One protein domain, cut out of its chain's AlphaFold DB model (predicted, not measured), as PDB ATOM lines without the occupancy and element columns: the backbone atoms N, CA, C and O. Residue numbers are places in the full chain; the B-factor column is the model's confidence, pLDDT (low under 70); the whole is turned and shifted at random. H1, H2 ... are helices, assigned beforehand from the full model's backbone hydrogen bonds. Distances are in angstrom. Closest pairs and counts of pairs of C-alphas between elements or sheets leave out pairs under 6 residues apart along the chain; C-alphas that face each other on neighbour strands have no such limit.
ATOM      1  N   LEU A 111      -8.711  35.088  -4.303       82.88
ATOM      2  CA  LEU A 111      -8.143  35.633  -5.541       82.88
ATOM      3  C   LEU A 111      -6.613  35.748  -5.459       82.88
ATOM      4  O   LEU A 111      -5.907  35.366  -6.389       82.88
ATOM      5  N   LYS A 112      -6.113  36.232  -4.318       84.81
ATOM      6  CA  LYS A 112      -4.679  36.354  -4.043       84.81
ATOM      7  C   LYS A 112      -4.032  34.979  -3.890       84.81
ATOM      8  O   LYS A 112      -2.952  34.741  -4.420       84.81
ATOM      9  N   ASP A 113      -4.698  34.067  -3.189       85.25
ATOM     10  CA  ASP A 113      -4.232  32.693  -3.025       85.25
ATOM     11  C   ASP A 113      -4.098  31.978  -4.372       85.25
ATOM     12  O   ASP A 113      -3.123  31.258  -4.573       85.25
ATOM     13  N   LEU A 114      -5.037  32.203  -5.297       86.50
ATOM     14  CA  LEU A 114      -5.005  31.622  -6.635       86.50
ATOM     15  C   LEU A 114      -3.903  32.239  -7.499       86.50
ATOM     16  O   LEU A 114      -3.209  31.513  -8.202       86.50
ATOM     17  N   GLU A 115      -3.702  33.555  -7.423       90.19
ATOM     18  CA  GLU A 115      -2.593  34.242  -8.096       90.19
ATOM     19  C   GLU A 115      -1.228  33.694  -7.641       90.19
ATOM     20  O   GLU A 115      -0.392  33.321  -8.467       90.19
ATOM     21  N   GLU A 116      -1.020  33.562  -6.328       90.75
ATOM     22  CA  GLU A 116       0.202  32.984  -5.757       90.75
ATOM     23  C   GLU A 116       0.365  31.499  -6.115       90.75
ATOM     24  O   GLU A 116       1.467  31.054  -6.442       90.75
ATOM     25  N   ALA A 117      -0.724  30.729  -6.085       89.31
ATOM     26  CA  ALA A 117      -0.716  29.319  -6.454       89.31
ATOM     27  C   ALA A 117      -0.389  29.112  -7.940       89.31
ATOM     28  O   ALA A 117       0.391  28.220  -8.267       89.31
ATOM     29  N   ILE A 118      -0.908  29.962  -8.833       93.44
ATOM     30  CA  ILE A 118      -0.546  29.972 -10.257       93.44
ATOM     31  C   ILE A 118       0.940  30.300 -10.422       93.44
ATOM     32  O   ILE A 118       1.637  29.607 -11.163       93.44
ATOM     33  N   ALA A 119       1.450  31.312  -9.714       92.81
ATOM     34  CA  ALA A 119       2.864  31.674  -9.777       92.81
ATOM     35  C   ALA A 119       3.784  30.522  -9.332       92.81
ATOM     36  O   ALA A 119       4.814  30.286  -9.962       92.81
ATOM     37  N   LEU A 120       3.394  29.772  -8.297       91.12
ATOM     38  CA  LEU A 120       4.116  28.582  -7.842       91.12
ATOM     39  C   LEU A 120       3.977  27.409  -8.822       91.12
ATOM     40  O   LEU A 120       4.959  26.742  -9.131       91.12
ATOM     41  N   ALA A 121       2.780  27.167  -9.354       91.00
ATOM     42  CA  ALA A 121       2.542  26.097 -10.316       91.00
ATOM     43  C   ALA A 121       3.329  26.301 -11.623       91.00
ATOM     44  O   ALA A 121       3.744  25.327 -12.240       91.00
ATOM     45  N   LYS A 122       3.627  27.549 -12.013       92.69
ATOM     46  CA  LYS A 122       4.498  27.852 -13.164       92.69
ATOM     47  C   LYS A 122       5.933  27.351 -13.009       92.69
ATOM     48  O   LYS A 122       6.613  27.178 -14.016       92.69
ATOM     49  N   THR A 123       6.424  27.158 -11.782       90.50
ATOM     50  CA  THR A 123       7.783  26.642 -11.546       90.50
ATOM     51  C   THR A 123       7.837  25.117 -11.517       90.50
ATOM     52  O   THR A 123       8.920  24.559 -11.354       90.50
ATOM     53  N   LYS A 124       6.684  24.445 -11.608       88.62
ATOM     54  CA  LYS A 124       6.565  22.989 -11.550       88.62
ATOM     55  C   LYS A 124       6.838  22.354 -12.907       88.62
ATOM     56  O   LYS A 124       6.585  22.952 -13.952       88.62
ATOM     57  N   THR A 125       7.364  21.134 -12.892       88.94
ATOM     58  CA  THR A 125       7.514  20.342 -14.115       88.94
ATOM     59  C   THR A 125       6.163  19.797 -14.578       88.94
ATOM     60  O   THR A 125       5.209  19.696 -13.807       88.94
ATOM     61  N   ASN A 126       6.086  19.379 -15.842       88.69
ATOM     62  CA  ASN A 126       4.881  18.752 -16.389       88.69
ATOM     63  C   ASN A 126       4.454  17.524 -15.561       88.69
ATOM     64  O   ASN A 126       3.266  17.343 -15.300       88.69
ATOM     65  N   GLN A 127       5.415  16.726 -15.085       85.88
ATOM     66  CA  GLN A 127       5.149  15.552 -14.251       85.88
ATOM     67  C   GLN A 127       4.601  15.928 -12.871       85.88
ATOM     68  O   GLN A 127       3.697  15.264 -12.371       85.88
ATOM     69  N   GLU A 128       5.103  17.007 -12.262       84.62
ATOM     70  CA  GLU A 128       4.574  17.517 -10.990       84.62
ATOM     71  C   GLU A 128       3.140  18.052 -11.126       84.62
ATOM     72  O   GLU A 128       2.379  18.018 -10.160       84.62
ATOM     73  N   LEU A 129       2.748  18.499 -12.323       85.12
ATOM     74  CA  LEU A 129       1.366  18.868 -12.653       85.12
ATOM     75  C   LEU A 129       0.484  17.660 -13.021       85.12
ATOM     76  O   LEU A 129      -0.703  17.833 -13.289       85.12
ATOM     77  N   GLY A 130       1.040  16.444 -13.022       85.19
ATOM     78  CA  GLY A 130       0.325  15.204 -13.331       85.19
ATOM     79  C   GLY A 130       0.268  14.849 -14.820       85.19
ATOM     80  O   GLY A 130      -0.438  13.913 -15.189       85.19
ATOM     81  N   ILE A 131       0.997  15.560 -15.686       87.38
ATOM     82  CA  ILE A 131       1.075  15.235 -17.115       87.38
ATOM     83  C   ILE A 131       2.018  14.042 -17.298       87.38
ATOM     84  O   ILE A 131       3.171  14.063 -16.864       87.38
ATOM     85  N   ARG A 132       1.529  12.990 -17.963       84.38
ATOM     86  CA  ARG A 132       2.322  11.794 -18.278       84.38
ATOM     87  C   ARG A 132       3.385  12.102 -19.330       84.38
ATOM     88  O   ARG A 132       3.119  12.844 -20.266       84.38
ATOM     89  N   ASP A 133       4.522  11.410 -19.273       81.69
ATOM     90  CA  ASP A 133       5.626  11.584 -20.239       81.69
ATOM     91  C   ASP A 133       5.229  11.311 -21.700       81.69
ATOM     92  O   ASP A 133       5.891  11.761 -22.631       81.69
ATOM     93  N   THR A 134       4.148  10.560 -21.922       81.81
ATOM     94  CA  THR A 134       3.626  10.261 -23.262       81.81
ATOM     95  C   THR A 134       2.709  11.344 -23.826       81.81
ATOM     96  O   THR A 134       2.227  11.179 -24.944       81.81
ATOM     97  N   VAL A 135       2.386  12.375 -23.042       84.12
ATOM     98  CA  VAL A 135       1.462  13.449 -23.411       84.12
ATOM     99  C   VAL A 135       2.246  14.752 -23.486       84.12
ATOM    100  O   VAL A 135       2.889  15.162 -22.522       84.12
ATOM    101  N   VAL A 136       2.182  15.407 -24.641       86.00
ATOM    102  CA  VAL A 136       2.797  16.720 -24.839       86.00
ATOM    103  C   VAL A 136       1.771  17.791 -24.445       86.00
ATOM    104  O   VAL A 136       0.628  17.718 -24.901       86.00
ATOM    105  N   PRO A 137       2.118  18.746 -23.563       90.12
ATOM    106  CA  PRO A 137       1.209  19.830 -23.204       90.12
ATOM    107  C   PRO A 137       1.010  20.824 -24.361       90.12
ATOM    108  O   PRO A 137       1.839  20.866 -25.272       90.12
ATOM    109  N   PRO A 138      -0.039  21.670 -24.300       92.44
ATOM    110  CA  PRO A 138      -0.284  22.704 -25.300       92.44
ATOM    111  C   PRO A 138       0.941  23.598 -25.529       92.44
ATOM    112  O   PRO A 138       1.531  24.122 -24.581       92.44
ATOM    113  N   ASP A 139       1.295  23.796 -26.797       92.25
ATOM    114  CA  ASP A 139       2.400  24.656 -27.209       92.25
ATOM    115  C   ASP A 139       2.044  26.154 -27.113       92.25
ATOM    116  O   ASP A 139       0.933  26.545 -26.746       92.25
ATOM    117  N   ALA A 140       3.000  27.030 -27.430       93.44
ATOM    118  CA  ALA A 140       2.810  28.475 -27.295       93.44
ATOM    119  C   ALA A 140       1.679  29.029 -28.183       93.44
ATOM    120  O   ALA A 140       0.974  29.955 -27.772       93.44
ATOM    121  N   GLU A 141       1.489  28.471 -29.385       94.25
ATOM    122  CA  GLU A 141       0.401  28.865 -30.283       94.25
ATOM    123  C   GLU A 141      -0.957  28.440 -29.707       94.25
ATOM    124  O   GLU A 141      -1.867  29.267 -29.577       94.25
ATOM    125  N   SER A 142      -1.066  27.186 -29.264       94.81
ATOM    126  CA  SER A 142      -2.277  26.650 -28.641       94.81
ATOM    127  C   SER A 142      -2.640  27.407 -27.366       94.81
ATOM    128  O   SER A 142      -3.793  27.809 -27.198       94.81
ATOM    129  N   LEU A 143      -1.664  27.690 -26.495       96.81
ATOM    130  CA  LEU A 143      -1.865  28.487 -25.281       96.81
ATOM    131  C   LEU A 143      -2.369  29.899 -25.596       96.81
ATOM    132  O   LEU A 143      -3.227  30.414 -24.882       96.81
ATOM    133  N   SER A 144      -1.896  30.524 -26.676       97.19
ATOM    134  CA  SER A 144      -2.400  31.833 -27.107       97.19
ATOM    135  C   SER A 144      -3.881  31.772 -27.504       97.19
ATOM    136  O   SER A 144      -4.664  32.648 -27.122       97.19
ATOM    137  N   LEU A 145      -4.294  30.724 -28.225       97.50
ATOM    138  CA  LEU A 145      -5.698  30.508 -28.597       97.50
ATOM    139  C   LEU A 145      -6.576  30.226 -27.369       97.50
ATOM    140  O   LEU A 145      -7.632  30.840 -27.210       97.50
ATOM    141  N   ILE A 146      -6.115  29.353 -26.469       98.12
ATOM    142  CA  ILE A 146      -6.802  29.022 -25.212       98.12
ATOM    143  C   ILE A 146      -6.968  30.278 -24.346       98.12
ATOM    144  O   ILE A 146      -8.067  30.567 -23.868       98.12
ATOM    145  N   LYS A 147      -5.914  31.092 -24.213       97.75
ATOM    146  CA  LYS A 147      -5.958  32.372 -23.497       97.75
ATOM    147  C   LYS A 147      -6.974  33.339 -24.105       97.75
ATOM    148  O   LYS A 147      -7.652  34.053 -23.365       97.75
ATOM    149  N   GLY A 148      -7.109  33.347 -25.432       97.88
ATOM    150  CA  GLY A 148      -8.146  34.098 -26.139       97.88
ATOM    151  C   GLY A 148      -9.558  33.704 -25.696       97.88
ATOM    152  O   GLY A 148     -10.355  34.583 -25.357       97.88
ATOM    153  N   HIS A 149      -9.840  32.402 -25.611       98.25
ATOM    154  CA  HIS A 149     -11.122  31.890 -25.120       98.25
ATOM    155  C   HIS A 149     -11.358  32.227 -23.644       98.25
ATOM    156  O   HIS A 149     -12.430  32.719 -23.302       98.25
ATOM    157  N   PHE A 150     -10.358  32.085 -22.766       97.88
ATOM    158  CA  PHE A 150     -10.488  32.501 -21.361       97.88
ATOM    159  C   PHE A 150     -10.758  34.004 -21.207       97.88
ATOM    160  O   PHE A 150     -11.570  34.411 -20.374       97.88
ATOM    161  N   ALA A 151     -10.132  34.847 -22.031       97.31
ATOM    162  CA  ALA A 151     -10.406  36.282 -22.036       97.31
ATOM    163  C   ALA A 151     -11.825  36.598 -22.539       97.31
ATOM    164  O   ALA A 151     -12.495  37.482 -21.999       97.31
ATOM    165  N   GLN A 152     -12.304  35.884 -23.562       97.00
ATOM    166  CA  GLN A 152     -13.664  36.049 -24.074       97.00
ATOM    167  C   GLN A 152     -14.712  35.564 -23.067       97.00
ATOM    168  O   GLN A 152     -15.745  36.217 -22.892       97.00
ATOM    169  N   LEU A 153     -14.412  34.484 -22.349       95.44
ATOM    170  CA  LEU A 153     -15.219  33.968 -21.254       95.44
ATOM    171  C   LEU A 153     -15.433  35.064 -20.198       95.44
ATOM    172  O   LEU A 153     -16.579  35.398 -19.902       95.44
ATOM    173  N   GLN A 154     -14.373  35.742 -19.745       93.75
ATOM    174  CA  GLN A 154     -14.475  36.849 -18.774       93.75
ATOM    175  C   GLN A 154     -15.283  38.056 -19.288       93.75
ATOM    176  O   GLN A 154     -16.014  38.693 -18.534       93.75
ATOM    177  N   ARG A 155     -15.189  38.381 -20.584       92.25
ATOM    178  CA  ARG A 155     -15.883  39.539 -21.191       92.25
ATOM    179  C   ARG A 155     -17.367  39.305 -21.462       92.25
ATOM    180  O   ARG A 155     -18.127  40.261 -21.627       92.25
ATOM    181  N   THR A 156     -17.768  38.048 -21.572       94.19
ATOM    182  CA  THR A 156     -19.130  37.659 -21.931       94.19
ATOM    183  C   THR A 156     -20.041  37.753 -20.715       94.19
ATOM    184  O   THR A 156     -19.659  37.320 -19.642       94.19
ATOM    185  N   TYR A 157     -21.255  38.287 -20.858       93.88
ATOM    186  CA  TYR A 157     -22.213  38.377 -19.743       93.88
ATOM    187  C   TYR A 157     -23.191  37.192 -19.688       93.88
ATOM    188  O   TYR A 157     -23.701  36.857 -18.622       93.88
ATOM    189  N   SER A 158     -23.485  36.574 -20.835       95.44
ATOM    190  CA  SER A 158     -24.427  35.457 -20.922       95.44
ATOM    191  C   SER A 158     -23.766  34.168 -20.422       95.44
ATOM    192  O   SER A 158     -22.707  33.802 -20.943       95.44
ATOM    193  N   PRO A 159     -24.366  33.449 -19.457       95.31
ATOM    194  CA  PRO A 159     -23.796  32.221 -18.912       95.31
ATOM    195  C   PRO A 159     -23.709  31.121 -19.977       95.31
ATOM    196  O   PRO A 159     -22.752  30.350 -19.991       95.31
ATOM    197  N   TYR A 160     -24.647  31.095 -20.929       94.88
ATOM    198  CA  TYR A 160     -24.632  30.143 -22.037       94.88
ATOM    199  C   TYR A 160     -23.450  30.385 -22.982       94.88
ATOM    200  O   TYR A 160     -22.739  29.451 -23.354       94.88
ATOM    201  N   PHE A 161     -23.189  31.644 -23.346       95.38
ATOM    202  CA  PHE A 161     -22.030  31.969 -24.179       95.38
ATOM    203  C   PHE A 161     -20.703  31.813 -23.422       95.38
ATOM    204  O   PHE A 161     -19.728  31.382 -24.027       95.38
ATOM    205  N   LYS A 162     -20.660  32.062 -22.104       97.00
ATOM    206  CA  LYS A 162     -19.488  31.717 -21.278       97.00
ATOM    207  C   LYS A 162     -19.191  30.214 -21.319       97.00
ATOM    208  O   LYS A 162     -18.043  29.835 -21.532       97.00
ATOM    209  N   LEU A 163     -20.216  29.364 -21.187       96.81
ATOM    210  CA  LEU A 163     -20.056  27.914 -21.319       96.81
ATOM    211  C   LEU A 163     -19.525  27.527 -22.710       96.81
ATOM    212  O   LEU A 163     -18.651  26.675 -22.813       96.81
ATOM    213  N   LYS A 164     -19.987  28.183 -23.782       96.31
ATOM    214  CA  LYS A 164     -19.442  27.958 -25.133       96.31
ATOM    215  C   LYS A 164     -17.960  28.296 -25.246       96.31
ATOM    216  O   LYS A 164     -17.226  27.529 -25.857       96.31
ATOM    217  N   GLU A 165     -17.517  29.407 -24.663       98.12
ATOM    218  CA  GLU A 165     -16.091  29.761 -24.652       98.12
ATOM    219  C   GLU A 165     -15.263  28.765 -23.833       98.12
ATOM    220  O   GLU A 165     -14.152  28.423 -24.234       98.12
ATOM    221  N   LEU A 166     -15.814  28.232 -22.734       97.94
ATOM    222  CA  LEU A 166     -15.170  27.153 -21.980       97.94
ATOM    223  C   LEU A 166     -14.995  25.905 -22.852       97.94
ATOM    224  O   LEU A 166     -13.891  25.377 -22.953       97.94
ATOM    225  N   LEU A 167     -16.059  25.459 -23.522       97.00
ATOM    226  CA  LEU A 167     -16.009  24.299 -24.417       97.00
ATOM    227  C   LEU A 167     -15.067  24.525 -25.609       97.00
ATOM    228  O   LEU A 167     -14.388  23.597 -26.049       97.00
ATOM    229  N   ALA A 168     -14.967  25.757 -26.109       97.44
ATOM    230  CA  ALA A 168     -14.013  26.112 -27.153       97.44
ATOM    231  C   ALA A 168     -12.561  26.024 -26.654       97.44
ATOM    232  O   ALA A 168     -11.720  25.442 -27.339       97.44
ATOM    233  N   ALA A 169     -12.272  26.511 -25.441       97.62
ATOM    234  CA  ALA A 169     -10.963  26.348 -24.806       97.62
ATOM    235  C   ALA A 169     -10.607  24.866 -24.607       97.62
ATOM    236  O   ALA A 169      -9.518  24.438 -24.977       97.62
ATOM    237  N   VAL A 170     -11.551  24.068 -24.100       95.31
ATOM    238  CA  VAL A 170     -11.418  22.611 -23.942       95.31
ATOM    239  C   VAL A 170     -11.107  21.938 -25.278       95.31
ATOM    240  O   VAL A 170     -10.163  21.160 -25.378       95.31
ATOM    241  N   THR A 171     -11.850  22.284 -26.330       94.50
ATOM    242  CA  THR A 171     -11.615  21.762 -27.684       94.50
ATOM    243  C   THR A 171     -10.203  22.093 -28.164       94.50
ATOM    244  O   THR A 171      -9.549  21.248 -28.771       94.50
ATOM    245  N   LYS A 172      -9.701  23.300 -27.875       95.00
ATOM    246  CA  LYS A 172      -8.332  23.695 -28.228       95.00
ATOM    247  C   LYS A 172      -7.268  22.921 -27.458       95.00
ATOM    248  O   LYS A 172      -6.258  22.578 -28.059       95.00
ATOM    249  N   ILE A 173      -7.519  22.585 -26.195       93.75
ATOM    250  CA  ILE A 173      -6.639  21.703 -25.416       93.75
ATOM    251  C   ILE A 173      -6.593  20.305 -26.047       93.75
ATOM    252  O   ILE A 173      -5.514  19.764 -26.232       93.75
ATOM    253  N   TYR A 174      -7.734  19.729 -26.441       90.75
ATOM    254  CA  TYR A 174      -7.725  18.435 -27.139       90.75
ATOM    255  C   TYR A 174      -6.986  18.499 -28.482       90.75
ATOM    256  O   TYR A 174      -6.206  17.604 -28.799       90.75
ATOM    257  N   GLN A 175      -7.196  19.569 -29.253       89.88
ATOM    258  CA  GLN A 175      -6.542  19.769 -30.550       89.88
ATOM    259  C   GLN A 175      -5.028  19.951 -30.443       89.88
ATOM    260  O   GLN A 175      -4.329  19.574 -31.372       89.88
ATOM    261  N   SER A 176      -4.512  20.495 -29.337       87.44
ATOM    262  CA  SER A 176      -3.066  20.685 -29.164       87.44
ATOM    263  C   SER A 176      -2.301  19.393 -28.865       87.44
ATOM    264  O   SER A 176      -1.089  19.436 -28.707       87.44
ATOM    265  N   ILE A 177      -3.004  18.272 -28.698       79.81
ATOM    266  CA  ILE A 177      -2.416  16.967 -28.359       79.81
ATOM    267  C   ILE A 177      -2.566  15.989 -29.530       79.81
ATOM    268  O   ILE A 177      -1.815  15.018 -29.643       79.81
ATOM    269  N   ASP A 178      -3.548  16.226 -30.400       68.94
ATOM    270  CA  ASP A 178      -3.813  15.391 -31.563       68.94
ATOM    271  C   ASP A 178      -2.885  15.765 -32.729       68.94
ATOM    272  O   ASP A 178      -3.274  16.436 -33.682       68.94
ATOM    273  N   ASP A 179      -1.647  15.274 -32.668       58.03
ATOM    274  CA  ASP A 179      -0.679  15.335 -33.775       58.03
ATOM    275  C   ASP A 179      -0.964  14.271 -34.867       58.03
ATOM    276  O   ASP A 179      -0.082  13.884 -35.639       58.03
ATOM    277  N   GLY A 180      -2.188  13.728 -34.933       53.75
ATOM    278  CA  GLY A 180      -2.568  12.659 -35.863       53.75
ATOM    279  C   GLY A 180      -2.189  11.248 -35.396       53.75
ATOM    280  O   GLY A 180      -2.364  10.279 -36.141       53.75
ATOM    281  N   SER A 181      -1.700  11.102 -34.160       51.84
ATOM    282  CA  SER A 181      -1.564   9.800 -33.503       51.84
ATOM    283  C   SER A 181      -2.849   9.515 -32.727       51.84
ATOM    284  O   SER A 181      -3.178  10.197 -31.763       51.84
ATOM    285  N   SER A 182      -3.600   8.510 -33.164       50.38
ATOM    286  CA  SER A 182      -4.932   8.123 -32.685       50.38
ATOM    287  C   SER A 182      -4.947   7.524 -31.266       50.38
ATOM    288  O   SER A 182      -5.518   6.461 -31.021       50.38
ATOM    289  N   LYS A 183      -4.315   8.192 -30.298       59.31
ATOM    290  CA  LYS A 183      -4.426   7.871 -28.875       59.31
ATOM    291  C   LYS A 183      -5.576   8.669 -28.275       59.31
ATOM    292  O   LYS A 183      -5.478   9.874 -28.080       59.31
ATOM    293  N   ALA A 184      -6.666   7.975 -27.960       62.59
ATOM    294  CA  ALA A 184      -7.766   8.555 -27.206       62.59
ATOM    295  C   ALA A 184      -7.280   8.964 -25.805       62.59
ATOM    296  O   ALA A 184      -6.740   8.144 -25.060       62.59
ATOM    297  N   ILE A 185      -7.462  10.238 -25.476       69.44
ATOM    298  CA  ILE A 185      -7.096  10.840 -24.194       69.44
ATOM    299  C   ILE A 185      -8.200  10.521 -23.186       69.44
ATOM    300  O   ILE A 185      -9.379  10.751 -23.462       69.44
ATOM    301  N   GLY A 186      -7.826   9.963 -22.035       69.69
ATOM    302  CA  GLY A 186      -8.769   9.678 -20.954       69.69
ATOM    303  C   GLY A 186      -9.081  10.916 -20.110       69.69
ATOM    304  O   GLY A 186      -8.388  11.930 -20.181       69.69
ATOM    305  N   ALA A 187     -10.096  10.827 -19.248       67.25
ATOM    306  CA  ALA A 187     -10.410  11.886 -18.280       67.25
ATOM    307  C   ALA A 187      -9.220  12.210 -17.350       67.25
ATOM    308  O   ALA A 187      -8.992  13.376 -17.025       67.25
ATOM    309  N   ASP A 188      -8.432  11.190 -16.989       70.88
ATOM    310  CA  ASP A 188      -7.255  11.311 -16.115       70.88
ATOM    311  C   ASP A 188      -6.098  12.088 -16.763       70.88
ATOM    312  O   ASP A 188      -5.261  12.652 -16.064       70.88
ATOM    313  N   ASP A 189      -6.062  12.152 -18.095       81.44
ATOM    314  CA  ASP A 189      -5.064  12.923 -18.837       81.44
ATOM    315  C   ASP A 189      -5.476  14.382 -19.011       81.44
ATOM    316  O   ASP A 189      -4.634  15.279 -19.009       81.44
ATOM    317  N   PHE A 190      -6.777  14.629 -19.172       90.12
ATOM    318  CA  PHE A 190      -7.284  15.950 -19.517       90.12
ATOM    319  C   PHE A 190      -7.185  16.950 -18.358       90.12
ATOM    320  O   PHE A 190      -6.826  18.108 -18.574       90.12
ATOM    321  N   LEU A 191      -7.479  16.529 -17.124       90.88
ATOM    322  CA  LEU A 191      -7.449  17.431 -15.968       90.88
ATOM    323  C   LEU A 191      -6.064  18.099 -15.770       90.88
ATOM    324  O   LEU A 191      -6.033  19.329 -15.682       90.88
ATOM    325  N   PRO A 192      -4.929  17.368 -15.779       92.00
ATOM    326  CA  PRO A 192      -3.586  17.960 -15.768       92.00
ATOM    327  C   PRO A 192      -3.333  18.987 -16.879       92.00
ATOM    328  O   PRO A 192      -2.689  20.011 -16.653       92.00
ATOM    329  N   LEU A 193      -3.868  18.754 -18.079       94.31
ATOM    330  CA  LEU A 193      -3.706  19.659 -19.221       94.31
ATOM    331  C   LEU A 193      -4.537  20.935 -19.074       94.31
ATOM    332  O   LEU A 193      -4.099  22.019 -19.471       94.31
ATOM    333  N   LEU A 194      -5.718  20.833 -18.462       95.56
ATOM    334  CA  LEU A 194      -6.512  22.000 -18.096       95.56
ATOM    335  C   LEU A 194      -5.826  22.810 -16.988       95.56
ATOM    336  O   LEU A 194      -5.762  24.034 -17.092       95.56
ATOM    337  N   VAL A 195      -5.257  22.145 -15.974       94.56
ATOM    338  CA  VAL A 195      -4.441  22.790 -14.928       94.56
ATOM    339  C   VAL A 195      -3.262  23.533 -15.556       94.56
ATOM    340  O   VAL A 195      -3.097  24.728 -15.316       94.56
ATOM    341  N   TYR A 196      -2.499  22.868 -16.427       95.56
ATOM    342  CA  TYR A 196      -1.408  23.479 -17.185       95.56
ATOM    343  C   TYR A 196      -1.881  24.716 -17.957       95.56
ATOM    344  O   TYR A 196      -1.283  25.788 -17.865       95.56
ATOM    345  N   SER A 197      -3.010  24.611 -18.658       97.19
ATOM    346  CA  SER A 197      -3.575  25.717 -19.433       97.19
ATOM    347  C   SER A 197      -3.972  26.909 -18.557       97.19
ATOM    348  O   SER A 197      -3.667  28.045 -18.913       97.19
ATOM    349  N   ILE A 198      -4.603  26.686 -17.399       96.38
ATOM    350  CA  ILE A 198      -4.958  27.747 -16.438       96.38
ATOM    351  C   ILE A 198      -3.701  28.474 -15.949       96.38
ATOM    352  O   ILE A 198      -3.657  29.708 -15.947       96.38
ATOM    353  N   VAL A 199      -2.674  27.705 -15.579       96.25
ATOM    354  CA  VAL A 199      -1.405  28.205 -15.039       96.25
ATOM    355  C   VAL A 199      -0.654  29.030 -16.082       96.25
ATOM    356  O   VAL A 199      -0.284  30.176 -15.824       96.25
ATOM    357  N   HIS A 200      -0.472  28.496 -17.291       95.69
ATOM    358  CA  HIS A 200       0.294  29.159 -18.346       95.69
ATOM    359  C   HIS A 200      -0.478  30.278 -19.066       95.69
ATOM    360  O   HIS A 200       0.145  31.144 -19.681       95.69
ATOM    361  N   CYS A 201      -1.811  30.330 -18.943       96.88
ATOM    362  CA  CYS A 201      -2.625  31.441 -19.451       96.88
ATOM    363  C   CYS A 201      -2.854  32.577 -18.438       96.88
ATOM    364  O   CYS A 201      -3.426  33.598 -18.832       96.88
ATOM    365  N   ASP A 202      -2.414  32.433 -17.181       95.25
ATOM    366  CA  ASP A 202      -2.699  33.363 -16.075       95.25
ATOM    367  C   ASP A 202      -4.204  33.533 -15.803       95.25
ATOM    368  O   ASP A 202      -4.703  34.641 -15.587       95.25
ATOM    369  N   PHE A 203      -4.967  32.435 -15.839       95.75
ATOM    370  CA  PHE A 203      -6.421  32.499 -15.683       95.75
ATOM    371  C   PHE A 203      -6.855  32.555 -14.207       95.75
ATOM    372  O   PHE A 203      -7.520  31.662 -13.691       95.75
ATOM    373  N   VAL A 204      -6.512  33.652 -13.529       91.56
ATOM    374  CA  VAL A 204      -6.817  33.886 -12.101       91.56
ATOM    375  C   VAL A 204      -8.328  33.961 -11.828       91.56
ATOM    376  O   VAL A 204      -8.789  33.616 -10.748       91.56
ATOM    377  N   ALA A 205      -9.138  34.375 -12.805       91.00
ATOM    378  CA  ALA A 205     -10.592  34.460 -12.643       91.00
ATOM    379  C   ALA A 205     -11.321  33.109 -12.812       91.00
ATOM    380  O   ALA A 205     -12.545  33.088 -12.727       91.00
ATOM    381  N   ALA A 206     -10.611  31.997 -13.043       93.19
ATOM    382  CA  ALA A 206     -11.207  30.700 -13.382       93.19
ATOM    383  C   ALA A 206     -12.336  30.260 -12.436       93.19
ATOM    384  O   ALA A 206     -13.387  29.826 -12.905       93.19
ATOM    385  N   ASP A 207     -12.153  30.426 -11.122       89.12
ATOM    386  CA  ASP A 207     -13.176  30.043 -10.145       89.12
ATOM    387  C   ASP A 207     -14.405  30.959 -10.204       89.12
ATOM    388  O   ASP A 207     -15.533  30.484 -10.269       89.12
ATOM    389  N   ILE A 208     -14.195  32.280 -10.276       90.62
ATOM    390  CA  ILE A 208     -15.275  33.274 -10.411       90.62
ATOM    391  C   ILE A 208     -16.124  32.969 -11.646       90.62
ATOM    392  O   ILE A 208     -17.354  33.013 -11.593       90.62
ATOM    393  N   GLU A 209     -15.464  32.652 -12.755       95.56
ATOM    394  CA  GLU A 209     -16.125  32.312 -14.004       95.56
ATOM    395  C   GLU A 209     -16.919  31.006 -13.906       95.56
ATOM    396  O   GLU A 209     -18.055  30.947 -14.382       95.56
ATOM    397  N   ALA A 210     -16.370  29.987 -13.241       92.00
ATOM    398  CA  ALA A 210     -17.079  28.741 -12.994       92.00
ATOM    399  C   ALA A 210     -18.329  28.960 -12.124       92.00
ATOM    400  O   ALA A 210     -19.417  28.528 -12.505       92.00
ATOM    401  N   GLN A 211     -18.205  29.707 -11.019       88.06
ATOM    402  CA  GLN A 211     -19.335  30.045 -10.145       88.06
ATOM    403  C   GLN A 211     -20.402  30.866 -10.875       88.06
ATOM    404  O   GLN A 211     -21.596  30.665 -10.659       88.06
ATOM    405  N   TYR A 212     -20.000  31.788 -11.756       93.75
ATOM    406  CA  TYR A 212     -20.940  32.577 -12.547       93.75
ATOM    407  C   TYR A 212     -21.764  31.690 -13.489       93.75
ATOM    408  O   TYR A 212     -22.984  31.849 -13.563       93.75
ATOM    409  N   ILE A 213     -21.111  30.768 -14.210       95.00
ATOM    410  CA  ILE A 213     -21.798  29.834 -15.113       95.00
ATOM    411  C   ILE A 213     -22.725  28.923 -14.302       95.00
ATOM    412  O   ILE A 213     -23.912  28.856 -14.610       95.00
ATOM    413  N   ASP A 214     -22.214  28.280 -13.253       87.44
ATOM    414  CA  ASP A 214     -22.974  27.345 -12.417       87.44
ATOM    415  C   ASP A 214     -24.193  28.016 -11.759       87.44
ATOM    416  O   ASP A 214     -25.310  27.493 -11.769       87.44
ATOM    417  N   GLY A 215     -24.008  29.234 -11.245       85.12
ATOM    418  CA  GLY A 215     -25.047  29.969 -10.534       85.12
ATOM    419  C   GLY A 215     -26.171  30.510 -11.421       85.12
ATOM    420  O   GLY A 215     -27.307  30.596 -10.952       85.12
ATOM    421  N   LEU A 216     -25.886  30.870 -12.680       89.62
ATOM    422  CA  LEU A 216     -26.850  31.542 -13.568       89.62
ATOM    423  C   LEU A 216     -27.382  30.679 -14.708       89.62
ATOM    424  O   LEU A 216     -28.488  30.942 -15.181       89.62
ATOM    425  N   LEU A 217     -26.627  29.681 -15.171       89.94
ATOM    426  CA  LEU A 217     -27.073  28.836 -16.271       89.94
ATOM    427  C   LEU A 217     -28.228  27.930 -15.825       89.94
ATOM    428  O   LEU A 217     -28.285  27.480 -14.675       89.94
ATOM    429  N   ASP A 218     -29.146  27.660 -16.754       84.62
ATOM    430  CA  ASP A 218     -30.198  26.664 -16.560       84.62
ATOM    431  C   ASP A 218     -29.552  25.284 -16.313       84.62
ATOM    432  O   ASP A 218     -28.781  24.823 -17.163       84.62
ATOM    433  N   PRO A 219     -29.853  24.602 -15.190       83.88
ATOM    434  CA  PRO A 219     -29.320  23.273 -14.905       83.88
ATOM    435  C   PRO A 219     -29.567  22.250 -16.020       83.88
ATOM    436  O   PRO A 219     -28.764  21.335 -16.192       83.88
ATOM    437  N   ALA A 220     -30.633  22.405 -16.814       81.81
ATOM    438  CA  ALA A 220     -30.898  21.533 -17.956       81.81
ATOM    439  C   ALA A 220     -29.795  21.606 -19.029       81.81
ATOM    440  O   ALA A 220     -29.521  20.612 -19.699       81.81
ATOM    441  N   LEU A 221     -29.124  22.756 -19.164       82.25
ATOM    442  CA  LEU A 221     -28.010  22.967 -20.095       82.25
ATOM    443  C   LEU A 221     -26.661  22.481 -19.542       82.25
ATOM    444  O   LEU A 221     -25.681  22.419 -20.283       82.25
ATOM    445  N   LEU A 222     -26.608  22.122 -18.257       84.31
ATOM    446  CA  LEU A 222     -25.442  21.514 -17.615       84.31
ATOM    447  C   LEU A 222     -25.495  19.979 -17.644       84.31
ATOM    448  O   LEU A 222     -24.583  19.318 -17.155       84.31
ATOM    449  N   VAL A 223     -26.521  19.378 -18.248       81.62
ATOM    450  CA  VAL A 223     -26.547  17.928 -18.464       81.62
ATOM    451  C   VAL A 223     -25.604  17.563 -19.616       81.62
ATOM    452  O   VAL A 223     -25.713  18.096 -20.718       81.62
ATOM    453  N   GLY A 224     -24.688  16.622 -19.375       85.81
ATOM    454  CA  GLY A 224     -23.751  16.120 -20.383       85.81
ATOM    455  C   GLY A 224     -22.414  16.864 -20.394       85.81
ATOM    456  O   GLY A 224     -21.832  17.131 -19.344       85.81
ATOM    457  N   GLU A 225     -21.908  17.160 -21.591       88.06
ATOM    458  CA  GLU A 225     -20.551  17.679 -21.813       88.06
ATOM    459  C   GLU A 225     -20.300  19.034 -21.128       88.06
ATOM    460  O   GLU A 225     -19.262  19.238 -20.501       88.06
ATOM    461  N   GLY A 226     -21.277  19.944 -21.194       86.12
ATOM    462  CA  GLY A 226     -21.172  21.278 -20.600       86.12
ATOM    463  C   GLY A 226     -20.946  21.242 -19.087       86.12
ATOM    464  O   GLY A 226     -20.006  21.858 -18.585       86.12
ATOM    465  N   GLY A 227     -21.771  20.486 -18.357       84.69
ATOM    466  CA  GLY A 227     -21.599  20.324 -16.912       84.69
ATOM    467  C   GLY A 227     -20.367  19.512 -16.541       84.69
ATOM    468  O   GLY A 227     -19.731  19.824 -15.536       84.69
ATOM    469  N   TYR A 228     -19.983  18.526 -17.359       89.38
ATOM    470  CA  TYR A 228     -18.738  17.786 -17.162       89.38
ATOM    471  C   TYR A 228     -17.533  18.733 -17.154       89.38
ATOM    472  O   TYR A 228     -16.851  18.819 -16.138       89.38
ATOM    473  N   TYR A 229     -17.316  19.515 -18.217       93.75
ATOM    474  CA  TYR A 229     -16.145  20.394 -18.284       93.75
ATOM    475  C   TYR A 229     -16.217  21.598 -17.345       93.75
ATOM    476  O   TYR A 229     -15.173  22.073 -16.901       93.75
ATOM    477  N   LEU A 230     -17.414  22.069 -16.983       92.69
ATOM    478  CA  LEU A 230     -17.559  23.049 -15.904       92.69
ATOM    479  C   LEU A 230     -17.073  22.467 -14.567       92.69
ATOM    480  O   LEU A 230     -16.289  23.096 -13.859       92.69
ATOM    481  N   THR A 231     -17.470  21.232 -14.264       83.94
ATOM    482  CA  THR A 231     -17.014  20.497 -13.076       83.94
ATOM    483  C   THR A 231     -15.504  20.244 -13.126       83.94
ATOM    484  O   THR A 231     -14.809  20.383 -12.115       83.94
ATOM    485  N   THR A 232     -14.959  19.929 -14.304       88.44
ATOM    486  CA  THR A 232     -13.515  19.775 -14.508       88.44
ATOM    487  C   THR A 232     -12.770  21.092 -14.295       88.44
ATOM    488  O   THR A 232     -11.714  21.074 -13.671       88.44
ATOM    489  N   LEU A 233     -13.313  22.235 -14.733       94.19
ATOM    490  CA  LEU A 233     -12.726  23.558 -14.483       94.19
ATOM    491  C   LEU A 233     -12.654  23.864 -12.984       94.19
ATOM    492  O   LEU A 233     -11.589  24.234 -12.492       94.19
ATOM    493  N   ILE A 234     -13.753  23.647 -12.255       87.94
ATOM    494  CA  ILE A 234     -13.789  23.784 -10.788       87.94
ATOM    495  C   ILE A 234     -12.726  22.878 -10.154       87.94
ATOM    496  O   ILE A 234     -11.963  23.311  -9.293       87.94
ATOM    497  N   SER A 235     -12.623  21.631 -10.618       85.19
ATOM    498  CA  SER A 235     -11.634  20.672 -10.109       85.19
ATOM    499  C   SER A 235     -10.196  21.122 -10.388       85.19
ATOM    500  O   SER A 235      -9.346  21.042  -9.505       85.19
ATOM    501  N   ALA A 236      -9.919  21.649 -11.583       90.19
ATOM    502  CA  ALA A 236      -8.600  22.148 -11.963       90.19
ATOM    503  C   ALA A 236      -8.168  23.330 -11.086       90.19
ATOM    504  O   ALA A 236      -7.029  23.371 -10.624       90.19
ATOM    505  N   VAL A 237      -9.088  24.248 -10.781       88.88
ATOM    506  CA  VAL A 237      -8.847  25.346  -9.834       88.88
ATOM    507  C   VAL A 237      -8.457  24.815  -8.453       88.88
ATOM    508  O   VAL A 237      -7.499  25.305  -7.856       88.88
ATOM    509  N   GLN A 238      -9.145  23.787  -7.946       84.81
ATOM    510  CA  GLN A 238      -8.806  23.183  -6.651       84.81
ATOM    511  C   GLN A 238      -7.429  22.508  -6.660       84.81
ATOM    512  O   GLN A 238      -6.694  22.605  -5.676       84.81
ATOM    513  N   VAL A 239      -7.046  21.868  -7.770       85.56
ATOM    514  CA  VAL A 239      -5.688  21.327  -7.945       85.56
ATOM    515  C   VAL A 239      -4.652  22.449  -7.915       85.56
ATOM    516  O   VAL A 239      -3.639  22.310  -7.241       85.56
ATOM    517  N   VAL A 240      -4.907  23.586  -8.567       88.00
ATOM    518  CA  VAL A 240      -4.006  24.744  -8.473       88.00
ATOM    519  C   VAL A 240      -3.905  25.231  -7.023       88.00
ATOM    520  O   VAL A 240      -2.798  25.389  -6.515       88.00
ATOM    521  N   PHE A 241      -5.025  25.385  -6.308       81.19
ATOM    522  CA  PHE A 241      -5.014  25.787  -4.895       81.19
ATOM    523  C   PHE A 241      -4.240  24.825  -3.985       81.19
ATOM    524  O   PHE A 241      -3.574  25.273  -3.044       81.19
ATOM    525  N   SER A 242      -4.315  23.514  -4.232       79.38
ATOM    526  CA  SER A 242      -3.623  22.521  -3.406       79.38
ATOM    527  C   SER A 242      -2.099  22.636  -3.513       79.38
ATOM    528  O   SER A 242      -1.417  22.368  -2.530       79.38
ATOM    529  N   MET A 243      -1.562  23.174  -4.616       75.00
ATOM    530  CA  MET A 243      -0.122  23.427  -4.780       75.00
ATOM    531  C   MET A 243       0.435  24.428  -3.754       75.00
ATOM    532  O   MET A 243       1.617  24.374  -3.412       75.00
ATOM    533  N   LYS A 244      -0.405  25.328  -3.222       68.56
ATOM    534  CA  LYS A 244      -0.037  26.246  -2.130       68.56
ATOM    535  C   LYS A 244      -0.115  25.574  -0.750       68.56
ATOM    536  O   LYS A 244       0.631  25.939   0.163       68.56
ATOM    537  N   ASP A 255     -11.548  12.497  -3.267       34.97
ATOM    538  CA  ASP A 255     -11.524  13.606  -2.299       34.97
ATOM    539  C   ASP A 255     -12.060  14.895  -2.939       34.97
ATOM    540  O   ASP A 255     -12.742  15.697  -2.296       34.97
ATOM    541  N   LEU A 256     -11.832  15.055  -4.249       40.09
ATOM    542  CA  LEU A 256     -12.401  16.137  -5.047       40.09
ATOM    543  C   LEU A 256     -13.931  16.026  -5.144       40.09
ATOM    544  O   LEU A 256     -14.601  17.045  -5.041       40.09
ATOM    545  N   GLN A 257     -14.530  14.829  -5.215       39.09
ATOM    546  CA  GLN A 257     -15.999  14.685  -5.264       39.09
ATOM    547  C   GLN A 257     -16.732  15.227  -4.019       39.09
ATOM    548  O   GLN A 257     -17.913  15.581  -4.108       39.09
ATOM    549  N   VAL A 258     -16.051  15.329  -2.871       41.34
ATOM    550  CA  VAL A 258     -16.636  15.832  -1.617       41.34
ATOM    551  C   VAL A 258     -16.673  17.367  -1.567       41.34
ATOM    552  O   VAL A 258     -17.609  17.940  -0.991       41.34
ATOM    553  N   VAL A 259     -15.707  18.020  -2.226       41.50
ATOM    554  CA  VAL A 259     -15.560  19.486  -2.328       41.50
ATOM    555  C   VAL A 259     -16.250  20.046  -3.582       41.50
ATOM    556  O   VAL A 259     -16.817  21.130  -3.543       41.50
TER     557      VAL A 259
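What this domain is: This is residues 111 to 244 and 255 to 259 of the 382 residues of an uncharacterized protein of Ciona intestinalis (UniProt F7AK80). In this compact globule of mostly crossed helices, H4 and H7 cross in the core and the hairpin of H2 and H3 packs on them. H1 packs near the ends of H4 and H7, H5 packs on H7 and H3, and tiny H6 and H8 lie farthest out. The printed part has 139 residues with eight named helices, H1 to H8 in order, and no named strand: all helix. The radius of gyration of the C-alphas is 14.3 A, and the spans are 39 by 36 by 30 A.

How they stand to each other: H1, residues 111 to 121, and H4, residues 187 to 201, touch only at their ends, about perpendicular at 74 degrees, closest C-alphas Ile 118 and Val 199, 5.2 A. H2, residues 140 to 155, and H3, residues 159 to 175, form a hairpin and touch at a shallow tilt of 6 degrees, opposite ways, closest C-alphas Leu 153 and Lys 162, 4.8 A. H2, with residues 143 to 147 alone, touches H4, closest C-alphas Lys 147 and Cys 201, 5.3 A. H7, residues 225 to 242, touches H4 with residues 232 to 240 alone, closest C-alphas Val 195 and Ala 236, 5.1 A, at a steep tilt of 64 degrees. H5, residues 206 to 216, touches H3, closest C-alphas Pro 159 and Ile 213, 4.9 A. H6, residues 219 to 222, and H8, residues 255 to 259, are close to H7 but not clearly touching, closest C-alphas 7.6 and 6.8 A. O i to N i+4 pairs are within hydrogen-bond range throughout H1, H2, H3, H5 and H7, 9 of 11 in H4 and 0 of 1 in H8, where 2 of 2 O i to N i+3 pairs are; H6 is too short for one.

Where its parts are: H1 begins at C-alpha 111 (-8.143, 35.633, -5.541); H7, 25.5 A long, ends at C-alpha 242 (-3.623, 22.521, -3.406). H3 is 24.3 A long and H2 22.6 A.

The domain as a whole: Residues 245 to 254 are not printed, and C-alphas 244 and 255 are 17.1 A apart across the cut. The links H1 to H2 and H3 to H4 are long. Residues 178 to 187, 244 and 255 to 259 have pLDDT under 70.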